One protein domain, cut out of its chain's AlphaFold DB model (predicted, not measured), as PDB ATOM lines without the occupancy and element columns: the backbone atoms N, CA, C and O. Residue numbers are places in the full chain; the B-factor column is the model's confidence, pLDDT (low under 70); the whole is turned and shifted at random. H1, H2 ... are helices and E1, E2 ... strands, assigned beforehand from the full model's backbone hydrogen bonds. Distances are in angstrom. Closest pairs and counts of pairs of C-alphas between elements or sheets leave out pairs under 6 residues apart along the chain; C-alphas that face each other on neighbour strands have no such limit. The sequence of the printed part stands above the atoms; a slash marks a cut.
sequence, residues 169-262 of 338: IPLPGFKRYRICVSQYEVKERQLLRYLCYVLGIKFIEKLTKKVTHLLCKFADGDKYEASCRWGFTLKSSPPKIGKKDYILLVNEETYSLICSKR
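What this domain is: This is residues 169 to 262 of the 338 residues of the protein "Importin subunit alpha" of Phtheirospermum japonicum (UniProt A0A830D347). A small twisted sheet of four short strands, E1, E2, E4 and E3, has one helix over each face: H1 over the edge strand E1, and H2 on the opposite face over E2 and E4. A third helix, H3, only grazes the sheet and lies toward one end of the longest axis, while the loop of residues 237 to 246 between E3 and E4 reaches toward the other end. The printed part has 94 residues, with three named helices and four named strands in the order E1 H1 E2 H2 E3 E4 H3. The sheet runs E1 E2 E4 E3 and is mixed, and the class is mixed, helices and strands. The whole is compact, with a radius of gyration of the C-alphas of 13.4 A and spans of 41 by 31 by 23 A.

Where its parts are: In the sheet, E1 is residues 178 to 182, 13.7 A long, beginning at C-alpha 178 at (-20.722, 7.085, 40.226). E2 is residues 213 to 216, 9.9 A; E4 is residues 247 to 250, 10.1 A; E3 is residues 233 to 236, 9.4 A. H1, residues 186 to 198, is 18.6 A long and begins at C-alpha 186 at (-16.318, 0.300, 22.936). H2 is residues 221 to 229, 12.3 A. H3, residues 252 to 259, is 10.0 A long and ends at C-alpha 259 at (-21.466, 9.251, 54.495).

How they stand to each other: E1 and E2 are parallel, with N 182 and O 215 2.8 A apart. E2 and E4 are antiparallel, with N 247 and O 216 at 2.7 A. E3 and E4 form a hairpin, with N 233 and O 250 at 2.8 A. From edge to edge the strands' lines turn by 70 degrees. H1 runs along E1, at 12 degrees on the local plane; the closest C-alphas are those of Val 181 and Arg 189, 7.3 A apart. On the opposite face, H2 has a height over the sheet of 9.5 A and runs slantwise to E2, at 35 degrees on the local plane; C-alphas 216 and 224 are their closest, at 7.1 A. E1, H1, E2 is a strand-helix-strand unit, two parallel neighbour strands with a helix between, and its crossover is left-handed. E2, H2, E3 is a split unit, with E4 between its strands, and its crossover is right-handed. H3 only grazes the sheet, with residues 252 to 255. H1, H2 and H3 are apart from each other. In each helix every O i to N i+4 pair is within hydrogen-bond range.

The domain as a whole: The C-alphas farthest apart, those of Ile 241 and Arg 262, are 42.2 A apart. The printed part has no cut. The link from H1 to E2 is long, with 14 residues; its residues 202 to 203 pair in parallel with residues 178 to 179, of which both belong to E1. The mean pLDDT of the printed part is 73.5; it is under 70 at residues 169 to 174, 191, 198 to 199, 236 to 246 and 253 to 262.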
ATOM      1  N   ILE A 169     -35.815  -3.050  37.324       64.88
ATOM      2  CA  ILE A 169     -34.587  -2.329  36.992       64.88
ATOM      3  C   ILE A 169     -34.894  -0.834  36.807       64.88
ATOM      4  O   ILE A 169     -35.904  -0.493  36.188       64.88
ATOM      5  N   PRO A 170     -34.033   0.081  37.289       68.62
ATOM      6  CA  PRO A 170     -32.768  -0.159  37.989       68.62
ATOM      7  C   PRO A 170     -32.961  -0.649  39.433       68.62
ATOM      8  O   PRO A 170     -33.739  -0.060  40.185       68.62
ATOM      9  N   LEU A 171     -32.182  -1.655  39.846       64.81
ATOM     10  CA  LEU A 171     -32.197  -2.194  41.206       64.81
ATOM     11  C   LEU A 171     -31.910  -1.062  42.215       64.81
ATOM     12  O   LEU A 171     -30.871  -0.392  42.138       64.81
ATOM     13  N   PRO A 172     -32.829  -0.768  43.151       58.50
ATOM     14  CA  PRO A 172     -32.689   0.384  44.023       58.50
ATOM     15  C   PRO A 172     -31.639   0.110  45.096       58.50
ATOM     16  O   PRO A 172     -31.879  -0.635  46.028       58.50
ATOM     17  N   GLY A 173     -30.492   0.784  45.011       57.28
ATOM     18  CA  GLY A 173     -29.588   0.933  46.158       57.28
ATOM     19  C   GLY A 173     -28.161   1.361  45.838       57.28
ATOM     20  O   GLY A 173     -27.410   1.712  46.746       57.28
ATOM     21  N   PHE A 174     -27.819   1.484  44.553       66.88
ATOM     22  CA  PHE A 174     -26.534   2.040  44.138       66.88
ATOM     23  C   PHE A 174     -26.611   3.441  43.498       66.88
ATOM     24  O   PHE A 174     -25.604   3.957  43.013       66.88
ATOM     25  N   LYS A 175     -27.765   4.126  43.591       71.38
ATOM     26  CA  LYS A 175     -28.027   5.471  43.013       71.38
ATOM     27  C   LYS A 175     -27.015   6.552  43.410       71.38
ATOM     28  O   LYS A 175     -26.862   7.557  42.715       71.38
ATOM     29  N   ARG A 176     -26.337   6.366  44.547       73.62
ATOM     30  CA  ARG A 176     -25.315   7.282  45.076       73.62
ATOM     31  C   ARG A 176     -23.929   7.082  44.465       73.62
ATOM     32  O   ARG A 176     -23.117   8.005  44.522       73.62
ATOM     33  N   TYR A 177     -23.656   5.912  43.894       79.62
ATOM     34  CA  TYR A 177     -22.355   5.599  43.321       79.62
ATOM     35  C   TYR A 177     -22.259   6.106  41.886       79.62
ATOM     36  O   TYR A 177     -23.234   6.139  41.130       79.62
ATOM     37  N   ARG A 178     -21.055   6.545  41.535       86.44
ATOM     38  CA  ARG A 178     -20.722   7.085  40.226       86.44
ATOM     39  C   ARG A 178     -19.474   6.380  39.733       86.44
ATOM     40  O   ARG A 178     -18.427   6.541  40.357       86.44
ATOM     41  N   ILE A 179     -19.596   5.633  38.644       88.12
ATOM     42  CA  ILE A 179     -18.495   4.853  38.072       88.12
ATOM     43  C   ILE A 179     -17.978   5.530  36.821       88.12
ATOM     44  O   ILE A 179     -18.759   5.924  35.960       88.12
ATOM     45  N   CYS A 180     -16.659   5.642  36.717       90.81
ATOM     46  CA  CYS A 180     -15.976   5.951  35.470       90.81
ATOM     47  C   CYS A 180     -15.123   4.751  35.064       90.81
ATOM     48  O   CYS A 180     -14.593   4.061  35.930       90.81
ATOM     49  N   VAL A 181     -14.974   4.523  33.760       89.81
ATOM     50  CA  VAL A 181     -14.135   3.440  33.231       89.81
ATOM     51  C   VAL A 181     -13.057   3.984  32.286       89.81
ATOM     52  O   VAL A 181     -13.281   4.985  31.574       89.81
ATOM     53  N   SER A 182     -11.891   3.339  32.289       89.31
ATOM     54  CA  SER A 182     -10.698   3.671  31.502       89.31
ATOM     55  C   SER A 182     -10.092   2.418  30.864       89.31
ATOM     56  O   SER A 182     -10.118   1.362  31.481       89.31
ATOM     57  N   GLN A 183      -9.537   2.549  29.654       86.88
ATOM     58  CA  GLN A 183      -8.875   1.465  28.896       86.88
ATOM     59  C   GLN A 183      -9.748   0.235  28.574       86.88
ATOM     60  O   GLN A 183      -9.232  -0.865  28.421       86.88
ATOM     61  N   TYR A 184     -11.059   0.427  28.427       83.44
ATOM     62  CA  TYR A 184     -11.971  -0.598  27.912       83.44
ATOM     63  C   TYR A 184     -12.387  -0.269  26.483       83.44
ATOM     64  O   TYR A 184     -12.616   0.904  26.157       83.44
ATOM     65  N   GLU A 185     -12.532  -1.299  25.656       81.94
ATOM     66  CA  GLU A 185     -13.028  -1.165  24.291       81.94
ATOM     67  C   GLU A 185     -14.492  -0.706  24.264       81.94
ATOM     68  O   GLU A 185     -15.226  -0.783  25.252       81.94
ATOM     69  N   VAL A 186     -14.956  -0.239  23.102       81.06
ATOM     70  CA  VAL A 186     -16.318   0.300  22.936       81.06
ATOM     71  C   VAL A 186     -17.389  -0.716  23.357       81.06
ATOM     72  O   VAL A 186     -18.340  -0.351  24.049       81.06
ATOM     73  N   LYS A 187     -17.217  -1.995  22.991       75.25
ATOM     74  CA  LYS A 187     -18.149  -3.074  23.353       75.25
ATOM     75  C   LYS A 187     -18.160  -3.329  24.865       75.25
ATOM     76  O   LYS A 187     -19.228  -3.320  25.474       75.25
ATOM     77  N   GLU A 188     -16.989  -3.474  25.484       72.88
ATOM     78  CA  GLU A 188     -16.835  -3.689  26.934       72.88
ATOM     79  C   GLU A 188     -17.407  -2.514  27.746       72.88
ATOM     80  O   GLU A 188     -18.155  -2.706  28.707       72.88
ATOM     81  N   ARG A 189     -17.132  -1.277  27.309       80.94
ATOM     82  CA  ARG A 189     -17.673  -0.048  27.909       80.94
ATOM     83  C   ARG A 189     -19.199  -0.037  27.882       80.94
ATOM     84  O   ARG A 189     -19.826   0.377  28.860       80.94
ATOM     85  N   GLN A 190     -19.798  -0.482  26.779       77.38
ATOM     86  CA  GLN A 190     -21.249  -0.545  26.636       77.38
ATOM     87  C   GLN A 190     -21.866  -1.590  27.579       77.38
ATOM     88  O   GLN A 190     -22.890  -1.307  28.204       77.38
ATOM     89  N   LEU A 191     -21.225  -2.751  27.749       69.69
ATOM     90  CA  LEU A 191     -21.647  -3.774  28.716       69.69
ATOM     91  C   LEU A 191     -21.571  -3.255  30.161       69.69
ATOM     92  O   LEU A 191     -22.550  -3.345  30.903       69.69
ATOM     93  N   LEU A 192     -20.457  -2.617  30.538       73.31
ATOM     94  CA  LEU A 192     -20.280  -1.987  31.855       73.31
ATOM     95  C   LEU A 192     -21.335  -0.906  32.125       73.31
ATOM     96  O   LEU A 192     -21.844  -0.777  33.242       73.31
ATOM     97  N   ARG A 193     -21.706  -0.138  31.094       79.88
ATOM     98  CA  ARG A 193     -22.766   0.872  31.169       79.88
ATOM     99  C   ARG A 193     -24.145   0.243  31.385       79.88
ATOM    100  O   ARG A 193     -24.895   0.751  32.221       79.88
ATOM    101  N   TYR A 194     -24.484  -0.833  30.671       74.94
ATOM    102  CA  TYR A 194     -25.752  -1.542  30.877       74.94
ATOM    103  C   TYR A 194     -25.852  -2.131  32.275       74.94
ATOM    104  O   TYR A 194     -26.891  -1.996  32.915       74.94
ATOM    105  N   LEU A 195     -24.768  -2.698  32.795       72.69
ATOM    106  CA  LEU A 195     -24.778  -3.152  34.173       72.69
ATOM    107  C   LEU A 195     -24.963  -1.988  35.148       72.69
ATOM    108  O   LEU A 195     -25.795  -2.085  36.047       72.69
ATOM    109  N   CYS A 196     -24.214  -0.890  34.995       77.06
ATOM    110  CA  CYS A 196     -24.392   0.269  35.867       77.06
ATOM    111  C   CYS A 196     -25.864   0.700  35.889       77.06
ATOM    112  O   CYS A 196     -26.403   0.964  36.958       77.06
ATOM    113  N   TYR A 197     -26.533   0.674  34.734       79.31
ATOM    114  CA  TYR A 197     -27.972   0.893  34.652       79.31
ATOM    115  C   TYR A 197     -28.782  -0.151  35.437       79.31
ATOM    116  O   TYR A 197     -29.569   0.244  36.288       79.31
ATOM    117  N   VAL A 198     -28.563  -1.455  35.230       68.06
ATOM    118  CA  VAL A 198     -29.256  -2.535  35.968       68.06
ATOM    119  C   VAL A 198     -29.095  -2.382  37.482       68.06
ATOM    120  O   VAL A 198     -30.069  -2.516  38.213       68.06
ATOM    121  N   LEU A 199     -27.901  -2.028  37.956       69.19
ATOM    122  CA  LEU A 199     -27.608  -1.802  39.375       69.19
ATOM    123  C   LEU A 199     -28.092  -0.432  39.882       69.19
ATOM    124  O   LEU A 199     -28.019  -0.144  41.070       69.19
ATOM    125  N   GLY A 200     -28.534   0.471  39.007       73.81
ATOM    126  CA  GLY A 200     -28.845   1.850  39.381       73.81
ATOM    127  C   GLY A 200     -27.624   2.697  39.752       73.81
ATOM    128  O   GLY A 200     -27.785   3.741  40.381       73.81
ATOM    129  N   ILE A 201     -26.414   2.282  39.372       81.56
ATOM    130  CA  ILE A 201     -25.178   3.067  39.457       81.56
ATOM    131  C   ILE A 201     -25.150   4.101  38.330       81.56
ATOM    132  O   ILE A 201     -25.457   3.812  37.172       81.56
ATOM    133  N   LYS A 202     -24.702   5.325  38.625       86.88
ATOM    134  CA  LYS A 202     -24.542   6.344  37.584       86.88
ATOM    135  C   LYS A 202     -23.218   6.154  36.834       86.88
ATOM    136  O   LYS A 202     -22.153   6.428  37.382       86.88
ATOM    137  N   PHE A 203     -23.283   5.756  35.567       89.38
ATOM    138  CA  PHE A 203     -22.111   5.710  34.688       89.38
ATOM    139  C   PHE A 203     -21.694   7.126  34.251       89.38
ATOM    140  O   PHE A 203     -22.531   7.924  33.822       89.38
ATOM    141  N   ILE A 204     -20.408   7.454  34.377       92.81
ATOM    142  CA  ILE A 204     -19.832   8.768  34.086       92.81
ATOM    143  C   ILE A 204     -18.722   8.632  33.038       92.81
ATOM    144  O   ILE A 204     -17.704   7.981  33.258       92.81
ATOM    145  N   GLU A 205     -18.881   9.330  31.913       88.44
ATOM    146  CA  GLU A 205     -17.930   9.278  30.793       88.44
ATOM    147  C   GLU A 205     -16.570   9.925  31.128       88.44
ATOM    148  O   GLU A 205     -15.503   9.377  30.817       88.44
ATOM    149  N   LYS A 206     -16.617  11.091  31.788       91.25
ATOM    150  CA  LYS A 206     -15.455  11.920  32.138       91.25
ATOM    151  C   LYS A 206     -15.124  11.797  33.621       91.25
ATOM    152  O   LYS A 206     -15.982  12.020  34.471       91.25
ATOM    153  N   LEU A 207     -13.869  11.493  33.935       91.88
ATOM    154  CA  LEU A 207     -13.423  11.393  35.319       91.88
ATOM    155  C   LEU A 207     -13.531  12.769  36.003       91.88
ATOM    156  O   LEU A 207     -13.058  13.776  35.485       91.88
ATOM    157  N   THR A 208     -14.183  12.813  37.165       90.81
ATOM    158  CA  THR A 208     -14.315  14.019  37.996       90.81
ATOM    159  C   THR A 208     -14.147  13.640  39.459       90.81
ATOM    160  O   THR A 208     -14.364  12.486  39.820       90.81
ATOM    161  N   LYS A 209     -13.868  14.610  40.334       85.88
ATOM    162  CA  LYS A 209     -13.799  14.360  41.782       85.88
ATOM    163  C   LYS A 209     -15.103  13.815  42.386       85.88
ATOM    164  O   LYS A 209     -15.058  13.269  43.468       85.88
ATOM    165  N   LYS A 210     -16.257  13.927  41.708       85.00
ATOM    166  CA  LYS A 210     -17.547  13.366  42.170       85.00
ATOM    167  C   LYS A 210     -17.708  11.868  41.876       85.00
ATOM    168  O   LYS A 210     -18.701  11.278  42.322       85.00
ATOM    169  N   VAL A 211     -16.821  11.295  41.061       89.56
ATOM    170  CA  VAL A 211     -16.767   9.859  40.764       89.56
ATOM    171  C   VAL A 211     -16.357   9.131  42.037       89.56
ATOM    172  O   VAL A 211     -15.400   9.536  42.692       89.56
ATOM    173  N   THR A 212     -17.109   8.094  42.401       85.06
ATOM    174  CA  THR A 212     -16.828   7.306  43.603       85.06
ATOM    175  C   THR A 212     -15.884   6.154  43.304       85.06
ATOM    176  O   THR A 212     -15.073   5.830  44.159       85.06
ATOM    177  N   HIS A 213     -15.973   5.560  42.110       85.62
ATOM    178  CA  HIS A 213     -15.119   4.448  41.698       85.62
ATOM    179  C   HIS A 213     -14.617   4.660  40.267       85.62
ATOM    180  O   HIS A 213     -15.384   5.044  39.377       85.62
ATOM    181  N   LEU A 214     -13.334   4.398  40.049       87.62
ATOM    182  CA  LEU A 214     -12.710   4.329  38.737       87.62
ATOM    183  C   LEU A 214     -12.281   2.882  38.483       87.62
ATOM    184  O   LEU A 214     -11.535   2.316  39.276       87.62
ATOM    185  N   LEU A 215     -12.753   2.319  37.375       86.88
ATOM    186  CA  LEU A 215     -12.330   1.016  36.878       86.88
ATOM    187  C   LEU A 215     -11.365   1.217  35.704       86.88
ATOM    188  O   LEU A 215     -11.725   1.847  34.705       86.88
ATOM    189  N   CYS A 216     -10.155   0.695  35.820       83.75
ATOM    190  CA  CYS A 216      -9.123   0.739  34.787       83.75
ATOM    191  C   CYS A 216      -8.746  -0.683  34.377       83.75
ATOM    192  O   CYS A 216      -8.760  -1.572  35.219       83.75
ATOM    193  N   LYS A 217      -8.360  -0.890  33.119       78.19
ATOM    194  CA  LYS A 217      -7.755  -2.162  32.691       78.19
ATOM    195  C   LYS A 217      -6.280  -2.244  33.107       78.19
ATOM    196  O   LYS A 217      -5.792  -3.296  33.495       78.19
ATOM    197  N   PHE A 218      -5.583  -1.104  33.117       80.81
ATOM    198  CA  PHE A 218      -4.148  -1.018  33.406       80.81
ATOM    199  C   PHE A 218      -3.815   0.084  34.422       80.81
ATOM    200  O   PHE A 218      -4.591   1.020  34.633       80.81
ATOM    201  N   ALA A 219      -2.652  -0.038  35.076       82.81
ATOM    202  CA  ALA A 219      -2.168   0.866  36.133       82.81
ATOM    203  C   ALA A 219      -1.513   2.139  35.574       82.81
ATOM    204  O   ALA A 219      -0.490   2.590  36.082       82.81
ATOM    205  N   ASP A 220      -2.052   2.673  34.485       82.12
ATOM    206  CA  ASP A 220      -1.455   3.777  33.742       82.12
ATOM    207  C   ASP A 220      -2.517   4.678  33.098       82.12
ATOM    208  O   ASP A 220      -3.726   4.462  33.231       82.12
ATOM    209  N   GLY A 221      -2.066   5.739  32.431       86.75
ATOM    210  CA  GLY A 221      -2.907   6.642  31.653       86.75
ATOM    211  C   GLY A 221      -3.562   7.774  32.450       86.75
ATOM    212  O   GLY A 221      -3.674   7.755  33.677       86.75
ATOM    213  N   ASP A 222      -4.054   8.775  31.714       91.69
ATOM    214  CA  ASP A 222      -4.478  10.071  32.264       91.69
ATOM    215  C   ASP A 222      -5.490   9.963  33.410       91.69
ATOM    216  O   ASP A 222      -5.418  10.698  34.398       91.69
ATOM    217  N   LYS A 223      -6.467   9.054  33.282       90.81
ATOM    218  CA  LYS A 223      -7.511   8.855  34.297       90.81
ATOM    219  C   LYS A 223      -6.957   8.199  35.560       90.81
ATOM    220  O   LYS A 223      -7.322   8.629  36.653       90.81
ATOM    221  N   TYR A 224      -6.090   7.198  35.418       88.38
ATOM    222  CA  TYR A 224      -5.444   6.533  36.546       88.38
ATOM    223  C   TYR A 224      -4.582   7.537  37.316       88.38
ATOM    224  O   TYR A 224      -4.840   7.803  38.488       88.38
ATOM    225  N   GLU A 225      -3.666   8.220  36.628       89.88
ATOM    226  CA  GLU A 225      -2.760   9.193  37.242       89.88
ATOM    227  C   GLU A 225      -3.503  10.384  37.865       89.88
ATOM    228  O   GLU A 225      -3.143  10.868  38.941       89.88
ATOM    229  N   ALA A 226      -4.563  10.878  37.216       91.56
ATOM    230  CA  ALA A 226      -5.416  11.914  37.795       91.56
ATOM    231  C   ALA A 226      -6.117  11.427  39.070       91.56
ATOM    232  O   ALA A 226      -6.176  12.174  40.044       91.56
ATOM    233  N   SER A 227      -6.618  10.190  39.087       89.19
ATOM    234  CA  SER A 227      -7.274   9.622  40.267       89.19
ATOM    235  C   SER A 227      -6.309   9.436  41.442       89.19
ATOM    236  O   SER A 227      -6.657   9.806  42.562       89.19
ATOM    237  N   CYS A 228      -5.073   8.993  41.188       86.81
ATOM    238  CA  CYS A 228      -4.025   8.894  42.204       86.81
ATOM    239  C   CYS A 228      -3.682  10.274  42.777       86.81
ATOM    240  O   CYS A 228      -3.642  10.447  43.992       86.81
ATOM    241  N   ARG A 229      -3.534  11.296  41.919       89.12
ATOM    242  CA  ARG A 229      -3.332  12.691  42.357       89.12
ATOM    243  C   ARG A 229      -4.504  13.249  43.165       89.12
ATOM    244  O   ARG A 229      -4.318  14.178  43.943       89.12
ATOM    245  N   TRP A 230      -5.711  12.731  42.956       88.56
ATOM    246  CA  TRP A 230      -6.909  13.109  43.709       88.56
ATOM    247  C   TRP A 230      -7.156  12.231  44.941       88.56
ATOM    248  O   TRP A 230      -8.201  12.391  45.565       88.56
ATOM    249  N   GLY A 231      -6.232  11.329  45.289       83.88
ATOM    250  CA  GLY A 231      -6.312  10.521  46.504       83.88
ATOM    251  C   GLY A 231      -7.272   9.336  46.416       83.88
ATOM    252  O   GLY A 231      -7.822   8.926  47.432       83.88
ATOM    253  N   PHE A 232      -7.521   8.790  45.222       85.31
ATOM    254  CA  PHE A 232      -8.278   7.541  45.118       85.31
ATOM    255  C   PHE A 232      -7.419   6.382  45.638       85.31
ATOM    256  O   PHE A 232      -6.266   6.220  45.234       85.31
ATOM    257  N   THR A 233      -7.999   5.554  46.501       81.69
ATOM    258  CA  THR A 233      -7.351   4.387  47.100       81.69
ATOM    259  C   THR A 233      -7.507   3.174  46.189       81.69
ATOM    260  O   THR A 233      -8.612   2.856  45.751       81.69
ATOM    261  N   LEU A 234      -6.409   2.468  45.925       79.75
ATOM    262  CA  LEU A 234      -6.416   1.200  45.196       79.75
ATOM    263  C   LEU A 234      -7.056   0.099  46.058       79.75
ATOM    264  O   LEU A 234      -6.605  -0.136  47.177       79.75
ATOM    265  N   LYS A 235      -8.100  -0.568  45.552       70.75
ATOM    266  CA  LYS A 235      -8.803  -1.654  46.263       70.75
ATOM    267  C   LYS A 235      -8.625  -3.029  45.629       70.75
ATOM    268  O   LYS A 235      -8.616  -4.017  46.350       70.75
ATOM    269  N   SER A 236      -8.418  -3.097  44.317       63.41
ATOM    270  CA  SER A 236      -7.972  -4.319  43.647       63.41
ATOM    271  C   SER A 236      -6.924  -3.998  42.584       63.41
ATOM    272  O   SER A 236      -7.013  -2.988  41.883       63.41
ATOM    273  N   SER A 237      -5.892  -4.841  42.530       47.78
ATOM    274  CA  SER A 237      -4.807  -4.839  41.544       47.78
ATOM    275  C   SER A 237      -4.898  -6.139  40.746       47.78
ATOM    276  O   SER A 237      -5.278  -7.155  41.341       47.78
ATOM    277  N   PRO A 238      -4.491  -6.166  39.464       43.72
ATOM    278  CA  PRO A 238      -4.325  -7.424  38.755       43.72
ATOM    279  C   PRO A 238      -3.357  -8.317  39.551       43.72
ATOM    280  O   PRO A 238      -2.303  -7.827  39.985       43.72
ATOM    281  N   PRO A 239      -3.692  -9.595  39.822       39.81
ATOM    282  CA  PRO A 239      -2.750 -10.518  40.416       39.81
ATOM    283  C   PRO A 239      -1.567 -10.691  39.469       39.81
ATOM    284  O   PRO A 239      -1.713 -10.739  38.245       39.81
ATOM    285  N   LYS A 240      -0.379 -10.859  40.050       38.19
ATOM    286  CA  LYS A 240       0.705 -11.520  39.335       38.19
ATOM    287  C   LYS A 240       0.199 -12.919  38.976       38.19
ATOM    288  O   LYS A 240       0.048 -13.755  39.857       38.19
ATOM    289  N   ILE A 241      -0.057 -13.112  37.682       33.59
ATOM    290  CA  ILE A 241      -0.434 -14.361  37.013       33.59
ATOM    291  C   ILE A 241      -1.872 -14.823  37.320       33.59
ATOM    292  O   ILE A 241      -2.162 -15.455  38.331       33.59
ATOM    293  N   GLY A 242      -2.764 -14.570  36.355       43.09
ATOM    294  CA  GLY A 242      -3.767 -15.560  35.960       43.09
ATOM    295  C   GLY A 242      -5.208 -15.413  36.443       43.09
ATOM    296  O   GLY A 242      -5.934 -16.388  36.264       43.09
ATOM    297  N   LYS A 243      -5.679 -14.286  37.021       44.09
ATOM    298  CA  LYS A 243      -7.129 -14.198  37.338       44.09
ATOM    299  C   LYS A 243      -7.868 -12.850  37.425       44.09
ATOM    300  O   LYS A 243      -9.074 -12.913  37.635       44.09
ATOM    301  N   LYS A 244      -7.264 -11.665  37.238       50.56
ATOM    302  CA  LYS A 244      -8.017 -10.387  37.092       50.56
ATOM    303  C   LYS A 244      -7.213  -9.379  36.247       50.56
ATOM    304  O   LYS A 244      -6.127  -9.014  36.675       50.56
ATOM    305  N   ASP A 245      -7.726  -8.897  35.113       59.22
ATOM    306  CA  ASP A 245      -7.041  -7.910  34.246       59.22
ATOM    307  C   ASP A 245      -7.604  -6.488  34.443       59.22
ATOM    308  O   ASP A 245      -7.792  -5.719  33.502       59.22
ATOM    309  N   TYR A 246      -7.904  -6.110  35.689       68.25
ATOM    310  CA  TYR A 246      -8.430  -4.781  35.996       68.25
ATOM    311  C   TYR A 246      -7.960  -4.237  37.346       68.25
ATOM    312  O   TYR A 246      -7.460  -4.945  38.220       68.25
ATOM    313  N   ILE A 247      -8.164  -2.934  37.502       73.69
ATOM    314  CA  ILE A 247      -7.803  -2.106  38.642       73.69
ATOM    315  C   ILE A 247      -9.023  -1.319  39.090       73.69
ATOM    316  O   ILE A 247      -9.617  -0.578  38.303       73.69
ATOM    317  N   LEU A 248      -9.355  -1.426  40.376       79.44
ATOM    318  CA  LEU A 248     -10.432  -0.658  40.992       79.44
ATOM    319  C   LEU A 248      -9.871   0.356  41.989       79.44
ATOM    320  O   LEU A 248      -9.210   0.006  42.970       79.44
ATOM    321  N   LEU A 249     -10.172   1.626  41.737       80.12
ATOM    322  CA  LEU A 249      -9.777   2.778  42.543       80.12
ATOM    323  C   LEU A 249     -11.015   3.431  43.151       80.12
ATOM    324  O   LEU A 249     -11.982   3.714  42.440       80.12
ATOM    325  N   VAL A 250     -10.983   3.721  44.450       80.25
ATOM    326  CA  VAL A 250     -12.125   4.256  45.204       80.25
ATOM    327  C   VAL A 250     -11.795   5.623  45.784       80.25
ATOM    328  O   VAL A 250     -10.778   5.813  46.442       80.25
ATOM    329  N   ASN A 251     -12.683   6.591  45.573       80.06
ATOM    330  CA  ASN A 251     -12.571   7.918  46.166       80.06
ATOM    331  C   ASN A 251     -13.153   7.930  47.584       80.06
ATOM    332  O   ASN A 251     -14.356   8.156  47.773       80.06
ATOM    333  N   GLU A 252     -12.293   7.713  48.573       70.88
ATOM    334  CA  GLU A 252     -12.688   7.662  49.981       70.88
ATOM    335  C   GLU A 252     -13.136   9.028  50.532       70.88
ATOM    336  O   GLU A 252     -14.003   9.070  51.400       70.88
ATOM    337  N   GLU A 253     -12.666  10.157  49.990       65.62
ATOM    338  CA  GLU A 253     -13.133  11.494  50.400       65.62
ATOM    339  C   GLU A 253     -14.571  11.766  49.951       65.62
ATOM    340  O   GLU A 253     -15.398  12.268  50.715       65.62
ATOM    341  N   THR A 254     -14.906  11.416  48.707       59.50
ATOM    342  CA  THR A 254     -16.278  11.561  48.197       59.50
ATOM    343  C   THR A 254     -17.208  10.573  48.874       59.50
ATOM    344  O   THR A 254     -18.353  10.916  49.167       59.50
ATOM    345  N   TYR A 255     -16.712   9.371  49.166       57.34
ATOM    346  CA  TYR A 255     -17.411   8.416  50.012       57.34
ATOM    347  C   TYR A 255     -17.668   9.004  51.403       57.34
ATOM    348  O   TYR A 255     -18.817   9.053  51.836       57.34
ATOM    349  N   SER A 256     -16.640   9.559  52.049       52.22
ATOM    350  CA  SER A 256     -16.754  10.231  53.339       52.22
ATOM    351  C   SER A 256     -17.754  11.374  53.267       52.22
ATOM    352  O   SER A 256     -18.607  11.439  54.129       52.22
ATOM    353  N   LEU A 257     -17.791  12.208  52.226       50.84
ATOM    354  CA  LEU A 257     -18.786  13.282  52.088       50.84
ATOM    355  C   LEU A 257     -20.225  12.759  51.880       50.84
ATOM    356  O   LEU A 257     -21.190  13.366  52.356       50.84
ATOM    357  N   ILE A 258     -20.376  11.630  51.180       48.16
ATOM    358  CA  ILE A 258     -21.652  10.920  51.001       48.16
ATOM    359  C   ILE A 258     -22.121  10.314  52.338       48.16
ATOM    360  O   ILE A 258     -23.310  10.400  52.650       48.16
ATOM    361  N   CYS A 259     -21.203   9.789  53.155       36.38
ATOM    362  CA  CYS A 259     -21.466   9.251  54.495       36.38
ATOM    363  C   CYS A 259     -21.601  10.353  55.576       36.38
ATOM    364  O   CYS A 259     -22.403  10.237  56.502       36.38
ATOM    365  N   SER A 260     -20.905  11.483  55.414       31.66
ATOM    366  CA  SER A 260     -20.758  12.598  56.370       31.66
ATOM    367  C   SER A 260     -21.891  13.621  56.308       31.66
ATOM    368  O   SER A 260     -21.889  14.597  57.060       31.66
ATOM    369  N   LYS A 261     -22.950  13.376  55.522       33.97
ATOM    370  CA  LYS A 261     -24.259  13.980  55.836       33.97
ATOM    371  C   LYS A 261     -24.833  13.483  57.172       33.97
ATOM    372  O   LYS A 261     -25.892  13.953  57.581       33.97
ATOM    373  N   ARG A 262     -24.123  12.616  57.902       33.28
ATOM    374  CA  ARG A 262     -24.364  12.336  59.316       33.28
ATOM    375  C   ARG A 262     -23.057  12.209  60.112       33.28
ATOM    376  O   ARG A 262     -22.179  11.448  59.738       33.28
TER     377      ARG A 262